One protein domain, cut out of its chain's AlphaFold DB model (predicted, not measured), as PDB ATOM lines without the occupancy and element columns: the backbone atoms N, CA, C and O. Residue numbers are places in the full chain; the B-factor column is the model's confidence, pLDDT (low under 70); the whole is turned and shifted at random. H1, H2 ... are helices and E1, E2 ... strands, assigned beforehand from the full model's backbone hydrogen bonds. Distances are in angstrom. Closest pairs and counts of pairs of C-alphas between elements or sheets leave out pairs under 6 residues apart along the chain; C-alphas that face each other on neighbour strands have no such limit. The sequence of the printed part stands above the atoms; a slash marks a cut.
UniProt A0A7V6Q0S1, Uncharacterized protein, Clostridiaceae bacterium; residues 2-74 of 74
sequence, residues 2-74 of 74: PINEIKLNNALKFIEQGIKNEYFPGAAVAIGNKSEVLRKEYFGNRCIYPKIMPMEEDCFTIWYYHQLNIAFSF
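What this domain is: This is residues 2 to 74 of the 74 residues of an uncharacterized protein of Clostridiaceae bacterium (UniProt A0A7V6Q0S1). A long helix, H1, lies lengthwise over one face of a two-stranded hairpin, E1 and E2; after E2 the chain, with no named element from residue 48 to residue 74, first runs out past the end of E2 and folds back, residues 53 to 54 pairing with residues 45 to 47 of E2, and then passes as a loose tail across the side of the hairpin away from H1. The printed part has 73 residues, with one named helix and two named strands in the order H1, E1, E2; the sheet is E1 - E2, antiparallel. The class is mixed, helices and strands, with under half of the residues in named elements. The whole is compact, with a radius of gyration of the C-alphas of 12.8 A, but elongated, spanning 41 by 23 by 21 A.

Where its parts are: H1, residues 5 to 20, begins at C-alpha 5 (-13.113, 0.857, -59.193) and is 22.2 A long. E1, residues 26 to 32, measures 19.8 A. E2, residues 37 to 47, measures 25.1 A, bends by 75 degrees at residue 44 and ends at C-alpha 47 (-12.954, 11.669, -32.119).

How they stand to each other: The closest C-alphas of H1 and E1 are those of Ile 19 and Gly 26, 6.0 A apart. Those of H1 and E2 are Ile 19 and Gly 44, 6.5 A apart. In H1, 10 of 12 O i to N i+4 pairs are within hydrogen-bond range. E1 and E2 form an antiparallel hairpin, with 175 degrees between their directions; N 29 and O 41 are 2.8 A apart and N 43 and O 27 are 2.8 A apart, both within hydrogen-bond range. Residues 45 to 47 of E2 also pair with residues 53 to 54, antiparallel.

The domain as a whole: The two C-alphas farthest apart are those of Pro 2 and Pro 50, at 42.0 A. The printed part has no cut, and the links H1 to E1 and E1 to E2 are tight. The mean pLDDT of the printed part is 79.6, and residues 60 to 74 are under 70.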
ATOM      1  N   PRO A   2     -21.123  -4.021 -62.586       75.38
ATOM      2  CA  PRO A   2     -19.865  -3.982 -61.848       75.38
ATOM      3  C   PRO A   2     -19.541  -2.545 -61.430       75.38
ATOM      4  O   PRO A   2     -19.780  -1.602 -62.190       75.38
ATOM      5  N   ILE A   3     -19.030  -2.380 -60.211       79.00
ATOM      6  CA  ILE A   3     -18.547  -1.089 -59.722       79.00
ATOM      7  C   ILE A   3     -17.323  -0.681 -60.545       79.00
ATOM      8  O   ILE A   3     -16.436  -1.485 -60.824       79.00
ATOM      9  N   ASN A   4     -17.278   0.585 -60.961       88.44
ATOM     10  CA  ASN A   4     -16.092   1.145 -61.596       88.44
ATOM     11  C   ASN A   4     -15.088   1.548 -60.509       88.44
ATOM     12  O   ASN A   4     -15.182   2.644 -59.953       88.44
ATOM     13  N   GLU A   5     -14.129   0.664 -60.236       87.06
ATOM     14  CA  GLU A   5     -13.113   0.857 -59.193       87.06
ATOM     15  C   GLU A   5     -12.295   2.142 -59.379       87.06
ATOM     16  O   GLU A   5     -11.969   2.811 -58.405       87.06
ATOM     17  N   ILE A   6     -12.014   2.564 -60.618       91.56
ATOM     18  CA  ILE A   6     -11.254   3.801 -60.873       91.56
ATOM     19  C   ILE A   6     -12.045   5.022 -60.393       91.56
ATOM     20  O   ILE A   6     -11.504   5.892 -59.708       91.56
ATOM     21  N   LYS A   7     -13.337   5.093 -60.736       89.25
ATOM     22  CA  LYS A   7     -14.207   6.190 -60.289       89.25
ATOM     23  C   LYS A   7     -14.397   6.173 -58.777       89.25
ATOM     24  O   LYS A   7     -14.362   7.235 -58.163       89.25
ATOM     25  N   LEU A   8     -14.569   4.989 -58.194       90.00
ATOM     26  CA  LEU A   8     -14.714   4.825 -56.753       90.00
ATOM     27  C   LEU A   8     -13.456   5.286 -56.009       90.00
ATOM     28  O   LEU A   8     -13.550   6.132 -55.128       90.00
ATOM     29  N   ASN A   9     -12.276   4.829 -56.424       90.56
ATOM     30  CA  ASN A   9     -11.009   5.236 -55.811       90.56
ATOM     31  C   ASN A   9     -10.774   6.748 -55.922       90.56
ATOM     32  O   ASN A   9     -10.256   7.366 -54.995       90.56
ATOM     33  N   ASN A  10     -11.191   7.374 -57.026       91.44
ATOM     34  CA  ASN A  10     -11.139   8.831 -57.146       91.44
ATOM     35  C   ASN A  10     -12.109   9.531 -56.183       91.44
ATOM     36  O   ASN A  10     -11.742  10.558 -55.620       91.44
ATOM     37  N   ALA A  11     -13.310   8.987 -55.964       90.19
ATOM     38  CA  ALA A  11     -14.255   9.522 -54.984       90.19
ATOM     39  C   ALA A  11     -13.698   9.438 -53.551       90.19
ATOM     40  O   ALA A  11     -13.777  10.407 -52.801       90.19
ATOM     41  N   LEU A  12     -13.066   8.317 -53.197       91.88
ATOM     42  CA  LEU A  12     -12.473   8.108 -51.871       91.88
ATOM     43  C   LEU A  12     -11.287   9.040 -51.596       91.88
ATOM     44  O   LEU A  12     -11.156   9.552 -50.488       91.88
ATOM     45  N   LYS A  13     -10.490   9.383 -52.616       94.81
ATOM     46  CA  LYS A  13      -9.429  10.398 -52.478       94.81
ATOM     47  C   LYS A  13      -9.952  11.766 -52.036       94.81
ATOM     48  O   LYS A  13      -9.232  12.485 -51.351       94.81
ATOM     49  N   PHE A  14     -11.179  12.149 -52.404       93.81
ATOM     50  CA  PHE A  14     -11.756  13.409 -51.922       93.81
ATOM     51  C   PHE A  14     -12.045  13.371 -50.420       93.81
ATOM     52  O   PHE A  14     -11.888  14.388 -49.750       93.81
ATOM     53  N   ILE A  15     -12.412  12.205 -49.881       92.81
ATOM     54  CA  ILE A  15     -12.597  12.019 -48.438       92.81
ATOM     55  C   ILE A  15     -11.257  12.163 -47.719       92.81
ATOM     56  O   ILE A  15     -11.152  12.949 -46.781       92.81
ATOM     57  N   GLU A  16     -10.215  11.485 -48.204       93.94
ATOM     58  CA  GLU A  16      -8.860  11.621 -47.654       93.94
ATOM     59  C   GLU A  16      -8.362  13.072 -47.701       93.94
ATOM     60  O   GLU A  16      -7.781  13.562 -46.732       93.94
ATOM     61  N   GLN A  17      -8.621  13.789 -48.800       96.38
ATOM     62  CA  GLN A  17      -8.297  15.212 -48.916       96.38
ATOM     63  C   GLN A  17      -9.089  16.072 -47.927       96.38
ATOM     64  O   GLN A  17      -8.519  16.993 -47.349       96.38
ATOM     65  N   GLY A  18     -10.375  15.782 -47.713       94.69
ATOM     66  CA  GLY A  18     -11.204  16.491 -46.738       94.69
ATOM     67  C   GLY A  18     -10.688  16.339 -45.308       94.69
ATOM     68  O   GLY A  18     -10.598  17.332 -44.588       94.69
ATOM     69  N   ILE A  19     -10.255  15.130 -44.941       94.56
ATOM     70  CA  ILE A  19      -9.631  14.849 -43.638       94.56
ATOM     71  C   ILE A  19      -8.280  15.551 -43.528       94.56
ATOM     72  O   ILE A  19      -7.999  16.211 -42.531       94.56
ATOM     73  N   LYS A  20      -7.442  15.452 -44.567       95.62
ATOM     74  CA  LYS A  20      -6.118  16.089 -44.596       95.62
ATOM     75  C   LYS A  20      -6.194  17.614 -44.474       95.62
ATOM     76  O   LYS A  20      -5.305  18.212 -43.881       95.62
ATOM     77  N   ASN A  21      -7.229  18.226 -45.046       96.12
ATOM     78  CA  ASN A  21      -7.478  19.665 -44.964       96.12
ATOM     79  C   ASN A  21      -8.284  20.059 -43.711       96.12
ATOM     80  O   ASN A  21      -8.734  21.197 -43.625       96.12
ATOM     81  N   GLU A  22      -8.484  19.129 -42.769       91.12
ATOM     82  CA  GLU A  22      -9.150  19.348 -41.479       91.12
ATOM     83  C   GLU A  22     -10.611  19.832 -41.579       91.12
ATOM     84  O   GLU A  22     -11.153  20.396 -40.631       91.12
ATOM     85  N   TYR A  23     -11.298  19.578 -42.701       93.31
ATOM     86  CA  TYR A  23     -12.722  19.915 -42.839       93.31
ATOM     87  C   TYR A  23     -13.626  19.020 -41.989       93.31
ATOM     88  O   TYR A  23     -14.711  19.432 -41.584       93.31
ATOM     89  N   PHE A  24     -13.190  17.788 -41.734       90.88
ATOM     90  CA  PHE A  24     -13.831  16.841 -40.830       90.88
ATOM     91  C   PHE A  24     -12.783  15.860 -40.284       90.88
ATOM     92  O   PHE A  24     -11.787  15.589 -40.959       90.88
ATOM     93  N   PRO A  25     -12.974  15.320 -39.068       91.25
ATOM     94  CA  PRO A  25     -11.956  14.504 -38.404       91.25
ATOM     95  C   PRO A  25     -11.817  13.096 -39.000       91.25
ATOM     96  O   PRO A  25     -10.745  12.495 -38.914       91.25
ATOM     97  N   GLY A  26     -12.881  12.570 -39.608       92.38
ATOM     98  CA  GLY A  26     -12.943  11.228 -40.175       92.38
ATOM     99  C   GLY A  26     -14.261  10.976 -40.901       92.38
ATOM    100  O   GLY A  26     -15.151  11.822 -40.891       92.38
ATOM    101  N   ALA A  27     -14.380   9.820 -41.547       91.25
ATOM    102  CA  ALA A  27     -15.585   9.408 -42.261       91.25
ATOM    103  C   ALA A  27     -15.728   7.881 -42.259       91.25
ATOM    104  O   ALA A  27     -14.740   7.160 -42.386       91.25
ATOM    105  N   ALA A  28     -16.965   7.395 -42.175       91.25
ATOM    106  CA  ALA A  28     -17.317   6.005 -42.448       91.25
ATOM    107  C   ALA A  28     -18.125   5.950 -43.748       91.25
ATOM    108  O   ALA A  28     -19.087   6.698 -43.920       91.25
ATOM    109  N   VAL A  29     -17.733   5.077 -44.671       89.75
ATOM    110  CA  VAL A  29     -18.305   4.994 -46.017       89.75
ATOM    111  C   VAL A  29     -18.811   3.583 -46.255       89.75
ATOM    112  O   VAL A  29     -18.054   2.623 -46.154       89.75
ATOM    113  N   ALA A  30     -20.084   3.453 -46.619       89.56
ATOM    114  CA  ALA A  30     -20.654   2.205 -47.109       89.56
ATOM    115  C   ALA A  30     -20.818   2.282 -48.631       89.56
ATOM    116  O   ALA A  30     -21.477   3.179 -49.160       89.56
ATOM    117  N   ILE A  31     -20.220   1.331 -49.337       88.62
ATOM    118  CA  ILE A  31     -20.235   1.223 -50.792       88.62
ATOM    119  C   ILE A  31     -21.074   0.003 -51.139       88.62
ATOM    120  O   ILE A  31     -20.786  -1.115 -50.717       88.62
ATOM    121  N   GLY A  32     -22.120   0.213 -51.921       88.06
ATOM    122  CA  GLY A  32     -23.065  -0.836 -52.253       88.06
ATOM    123  C   GLY A  32     -23.853  -0.524 -53.508       88.06
ATOM    124  O   GLY A  32     -23.675   0.507 -54.161       88.06
ATOM    125  N   ASN A  33     -24.734  -1.448 -53.842       84.44
ATOM    126  CA  ASN A  33     -25.755  -1.260 -54.857       84.44
ATOM    127  C   ASN A  33     -27.141  -1.300 -54.181       84.44
ATOM    128  O   ASN A  33     -27.248  -1.284 -52.959       84.44
ATOM    129  N   LYS A  34     -28.226  -1.320 -54.965       81.94
ATOM    130  CA  LYS A  34     -29.595  -1.342 -54.415       81.94
ATOM    131  C   LYS A  34     -29.916  -2.592 -53.583       81.94
ATOM    132  O   LYS A  34     -30.881  -2.566 -52.830       81.94
ATOM    133  N   SER A  35     -29.162  -3.666 -53.767       85.06
ATOM    134  CA  SER A  35     -29.435  -4.980 -53.195       85.06
ATOM    135  C   SER A  35     -28.554  -5.290 -51.989       85.06
ATOM    136  O   SER A  35     -28.977  -6.040 -51.116       85.06
ATOM    137  N   GLU A  36     -27.338  -4.741 -51.934       85.44
ATOM    138  CA  GLU A  36     -26.359  -5.106 -50.909       85.44
ATOM    139  C   GLU A  36     -25.283  -4.035 -50.686       85.44
ATOM    140  O   GLU A  36     -24.957  -3.241 -51.578       85.44
ATOM    141  N   VAL A  37     -24.681  -4.072 -49.495       86.88
ATOM    142  CA  VAL A  37     -23.418  -3.390 -49.193       86.88
ATOM    143  C   VAL A  37     -22.279  -4.321 -49.588       86.88
ATOM    144  O   VAL A  37     -22.206  -5.450 -49.116       86.88
ATOM    145  N   LEU A  38     -21.391  -3.832 -50.446       86.12
ATOM    146  CA  LEU A  38     -20.267  -4.592 -50.989       86.12
ATOM    147  C   LEU A  38     -18.980  -4.343 -50.204       86.12
ATOM    148  O   LEU A  38     -18.165  -5.247 -50.041       86.12
ATOM    149  N   ARG A  39     -18.781  -3.108 -49.731       86.25
ATOM    150  CA  ARG A  39     -17.575  -2.694 -49.012       86.25
ATOM    151  C   ARG A  39     -17.922  -1.621 -47.993       86.25
ATOM    152  O   ARG A  39     -18.773  -0.773 -48.247       86.25
ATOM    153  N   LYS A  40     -17.242  -1.643 -46.852       89.44
ATOM    154  CA  LYS A  40     -17.203  -0.518 -45.919       89.44
ATOM    155  C   LYS A  40     -15.765  -0.046 -45.796       89.44
ATOM    156  O   LYS A  40     -14.854  -0.869 -45.810       89.44
ATOM    157  N   GLU A  41     -15.577   1.255 -45.677       90.69
ATOM    158  CA  GLU A  41     -14.277   1.865 -45.430       90.69
ATOM    159  C   GLU A  41     -14.386   2.928 -44.350       90.69
ATOM    160  O   GLU A  41     -15.412   3.593 -44.208       90.69
ATOM    161  N   TYR A  42     -13.306   3.078 -43.594       91.75
ATOM    162  CA  TYR A  42     -13.228   3.959 -42.443       91.75
ATOM    163  C   TYR A  42     -11.964   4.798 -42.573       91.75
ATOM    164  O   TYR A  42     -10.875   4.267 -42.787       91.75
ATOM    165  N   PHE A  43     -12.125   6.111 -42.472       93.25
ATOM    166  CA  PHE A  43     -11.068   7.085 -42.686       93.25
ATOM    167  C   PHE A  43     -10.952   8.011 -41.478       93.25
ATOM    168  O   PHE A  43     -11.959   8.432 -40.906       93.25
ATOM    169  N   GLY A  44      -9.720   8.389 -41.135       93.88
ATOM    170  CA  GLY A  44      -9.441   9.377 -40.096       93.88
ATOM    171  C   GLY A  44      -9.867   8.934 -38.695       93.88
ATOM    172  O   GLY A  44      -9.746   7.767 -38.319       93.88
ATOM    173  N   ASN A  45     -10.337   9.896 -37.908       92.75
ATOM    174  CA  ASN A  45     -10.648   9.738 -36.496       92.75
ATOM    175  C   ASN A  45     -12.135   9.978 -36.237       92.75
ATOM    176  O   ASN A  45     -12.705  10.960 -36.709       92.75
ATOM    177  N   ARG A  46     -12.753   9.124 -35.418       90.12
ATOM    178  CA  ARG A  46     -14.119   9.342 -34.907       90.12
ATOM    179  C   ARG A  46     -14.191  10.405 -33.817       90.12
ATOM    180  O   ARG A  46     -15.261  10.886 -33.473       90.12
ATOM    181  N   CYS A  47     -13.054  10.716 -33.207       86.69
ATOM    182  CA  CYS A  47     -12.954  11.669 -32.119       86.69
ATOM    183  C   CYS A  47     -11.550  12.262 -32.107       86.69
ATOM    184  O   CYS A  47     -10.575  11.532 -32.274       86.69
ATOM    185  N   ILE A  48     -11.453  13.573 -31.897       89.06
ATOM    186  CA  ILE A  48     -10.179  14.293 -31.748       89.06
ATOM    187  C   ILE A  48     -10.013  14.908 -30.349       89.06
ATOM    188  O   ILE A  48      -8.932  15.383 -30.015       89.06
ATOM    189  N   TYR A  49     -11.059  14.868 -29.510       85.94
ATOM    190  CA  TYR A  49     -11.059  15.379 -28.138       85.94
ATOM    191  C   TYR A  49     -12.087  14.631 -27.260       85.94
ATOM    192  O   TYR A  49     -13.223  14.463 -27.693       85.94
ATOM    193  N   PRO A  50     -11.755  14.227 -26.017       87.69
ATOM    194  CA  PRO A  50     -10.506  14.507 -25.302       87.69
ATOM    195  C   PRO A  50      -9.342  13.608 -25.728       87.69
ATOM    196  O   PRO A  50      -8.201  13.859 -25.351       87.69
ATOM    197  N   LYS A  51      -9.617  12.566 -26.514       88.31
ATOM    198  CA  LYS A  51      -8.618  11.626 -27.013       88.31
ATOM    199  C   LYS A  51      -8.830  11.409 -28.502       88.31
ATOM    200  O   LYS A  51      -9.962  11.222 -28.939       88.31
ATOM    201  N   ILE A  52      -7.731  11.385 -29.251       90.44
ATOM    202  CA  ILE A  52      -7.755  10.984 -30.654       90.44
ATOM    203  C   ILE A  52      -8.085   9.493 -30.710       90.44
ATOM    204  O   ILE A  52      -7.353   8.670 -30.152       90.44
ATOM    205  N   MET A  53      -9.212   9.159 -31.333       90.50
ATOM    206  CA  MET A  53      -9.661   7.783 -31.528       90.50
ATOM    207  C   MET A  53      -9.893   7.543 -33.022       90.50
ATOM    208  O   MET A  53     -10.679   8.288 -33.618       90.50
ATOM    209  N   PRO A  54      -9.248   6.527 -33.620       91.50
ATOM    210  CA  PRO A  54      -9.431   6.203 -35.028       91.50
ATOM    211  C   PRO A  54     -10.877   5.784 -35.308       91.50
ATOM    212  O   PRO A  54     -11.603   5.330 -34.417       91.50
ATOM    213  N   MET A  55     -11.307   5.989 -36.548       90.31
ATOM    214  CA  MET A  55     -12.577   5.464 -37.034       90.31
ATOM    215  C   MET A  55     -12.442   3.948 -37.249       90.31
ATOM    216  O   MET A  55     -11.576   3.507 -37.999       90.31
ATOM    217  N   GLU A  56     -13.297   3.164 -36.595       88.31
ATOM    218  CA  GLU A  56     -13.306   1.693 -36.634       88.31
ATOM    219  C   GLU A  56     -14.711   1.182 -37.001       88.31
ATOM    220  O   GLU A  56     -15.680   1.946 -36.974       88.31
ATOM    221  N   GLU A  57     -14.839  -0.096 -37.374       82.62
ATOM    222  CA  GLU A  57     -16.108  -0.650 -37.877       82.62
ATOM    223  C   GLU A  57     -17.257  -0.603 -36.868       82.62
ATOM    224  O   GLU A  57     -18.413  -0.390 -37.244       82.62
ATOM    225  N   ASP A  58     -16.940  -0.761 -35.592       79.25
ATOM    226  CA  ASP A  58     -17.884  -0.735 -34.481       79.25
ATOM    227  C   ASP A  58     -18.264   0.692 -34.041       79.25
ATOM    228  O   ASP A  58     -19.041   0.878 -33.098       79.25
ATOM    229  N   CYS A  59     -17.758   1.720 -34.729       70.88
ATOM    230  CA  CYS A  59     -18.107   3.096 -34.436       70.88
ATOM    231  C   CYS A  59     -19.541   3.417 -34.886       70.88
ATOM    232  O   CYS A  59     -19.844   3.502 -36.079       70.88
ATOM    233  N   PHE A  60     -20.426   3.678 -33.918       62.03
ATOM    234  CA  PHE A  60     -21.778   4.173 -34.175       62.03
ATOM    235  C   PHE A  60     -21.731   5.492 -34.960       62.03
ATOM    236  O   PHE A  60     -21.258   6.508 -34.458       62.03
ATOM    237  N   THR A  61     -22.234   5.466 -36.192       55.12
ATOM    238  CA  THR A  61     -22.344   6.626 -37.088       55.12
ATOM    239  C   THR A  61     -23.818   6.870 -37.417       55.12
ATOM    240  O   THR A  61     -24.559   5.932 -37.718       55.12
ATOM    241  N   ILE A  62     -24.271   8.125 -37.313       51.88
ATOM    242  CA  ILE A  62     -25.656   8.520 -37.610       51.88
ATOM    243  C   ILE A  62     -25.703   8.989 -39.065       51.88
ATOM    244  O   ILE A  62     -25.062   9.966 -39.438       51.88
ATOM    245  N   TRP A  63     -26.464   8.288 -39.903       44.69
ATOM    246  CA  TRP A  63     -26.544   8.565 -41.338       44.69
ATOM    247  C   TRP A  63     -27.597   9.644 -41.641       44.69
ATOM    248  O   TRP A  63     -28.772   9.461 -41.325       44.69
ATOM    249  N   TYR A  64     -27.209  10.737 -42.310       36.78
ATOM    250  CA  TYR A  64     -28.141  11.719 -42.882       36.78
ATOM    251  C   TYR A  64     -28.276  11.496 -44.397       36.78
ATOM    252  O   TYR A  64     -27.296  11.581 -45.137       36.78
ATOM    253  N   TYR A  65     -29.484  11.176 -44.870       36.47
ATOM    254  CA  TYR A  65     -29.741  10.816 -46.270       36.47
ATOM    255  C   TYR A  65     -30.328  12.005 -47.042       36.47
ATOM    256  O   TYR A  65     -31.506  12.326 -46.890       36.47
ATOM    257  N   HIS A  66     -29.540  12.641 -47.916       31.23
ATOM    258  CA  HIS A  66     -30.068  13.601 -48.890       31.23
ATOM    259  C   HIS A  66     -29.540  13.310 -50.302       31.23
ATOM    260  O   HIS A  66     -28.461  13.745 -50.675       31.23
ATOM    261  N   GLN A  67     -30.316  12.510 -51.045       34.06
ATOM    262  CA  GLN A  67     -30.433  12.392 -52.514       34.06
ATOM    263  C   GLN A  67     -29.202  12.541 -53.443       34.06
ATOM    264  O   GLN A  67     -29.365  12.730 -54.647       34.06
ATOM    265  N   LEU A  68     -27.985  12.332 -52.952       33.62
ATOM    266  CA  LEU A  68     -26.787  12.026 -53.731       33.62
ATOM    267  C   LEU A  68     -26.092  10.844 -53.045       33.62
ATOM    268  O   LEU A  68     -26.019  10.796 -51.824       33.62
ATOM    269  N   ASN A  69     -25.648   9.860 -53.831       42.25
ATOM    270  CA  ASN A  69     -25.133   8.551 -53.394       42.25
ATOM    271  C   ASN A  69     -23.780   8.609 -52.646       42.25
ATOM    272  O   ASN A  69     -22.869   7.853 -52.975       42.25
ATOM    273  N   ILE A  70     -23.620   9.501 -51.670       39.19
ATOM    274  CA  ILE A  70     -22.514   9.511 -50.711       39.19
ATOM    275  C   ILE A  70     -23.092   9.997 -49.382       39.19
ATOM    276  O   ILE A  70     -23.554  11.131 -49.279       39.19
ATOM    277  N   ALA A  71     -23.105   9.121 -48.382       45.00
ATOM    278  CA  ALA A  71     -23.533   9.481 -47.042       45.00
ATOM    279  C   ALA A  71     -22.300   9.877 -46.222       45.00
ATOM    280  O   ALA A  71     -21.340   9.113 -46.136       45.00
ATOM    281  N   PHE A  72     -22.326  11.083 -45.658       40.53
ATOM    282  CA  PHE A  72     -21.301  11.593 -44.754       40.53
ATOM    283  C   PHE A  72     -21.885  11.657 -43.339       40.53
ATOM    284  O   PHE A  72     -23.036  12.058 -43.163       40.53
ATOM    285  N   SER A  73     -21.090  11.267 -42.345       41.81
ATOM    286  CA  SER A  73     -21.359  11.496 -40.923       41.81
ATOM    287  C   SER A  73     -20.245  12.399 -40.401       41.81
ATOM    288  O   SER A  73     -19.078  12.109 -40.662       41.81
ATOM    289  N   PHE A  74     -20.616  13.472 -39.704       43.47
ATOM    290  CA  PHE A  74     -19.703  14.343 -38.960       43.47
ATOM    291  C   PHE A  74     -19.724  13.972 -37.479       43.47
ATOM    292  O   PHE A  74     -20.795  13.506 -37.023       43.47
TER     293      PHE A  74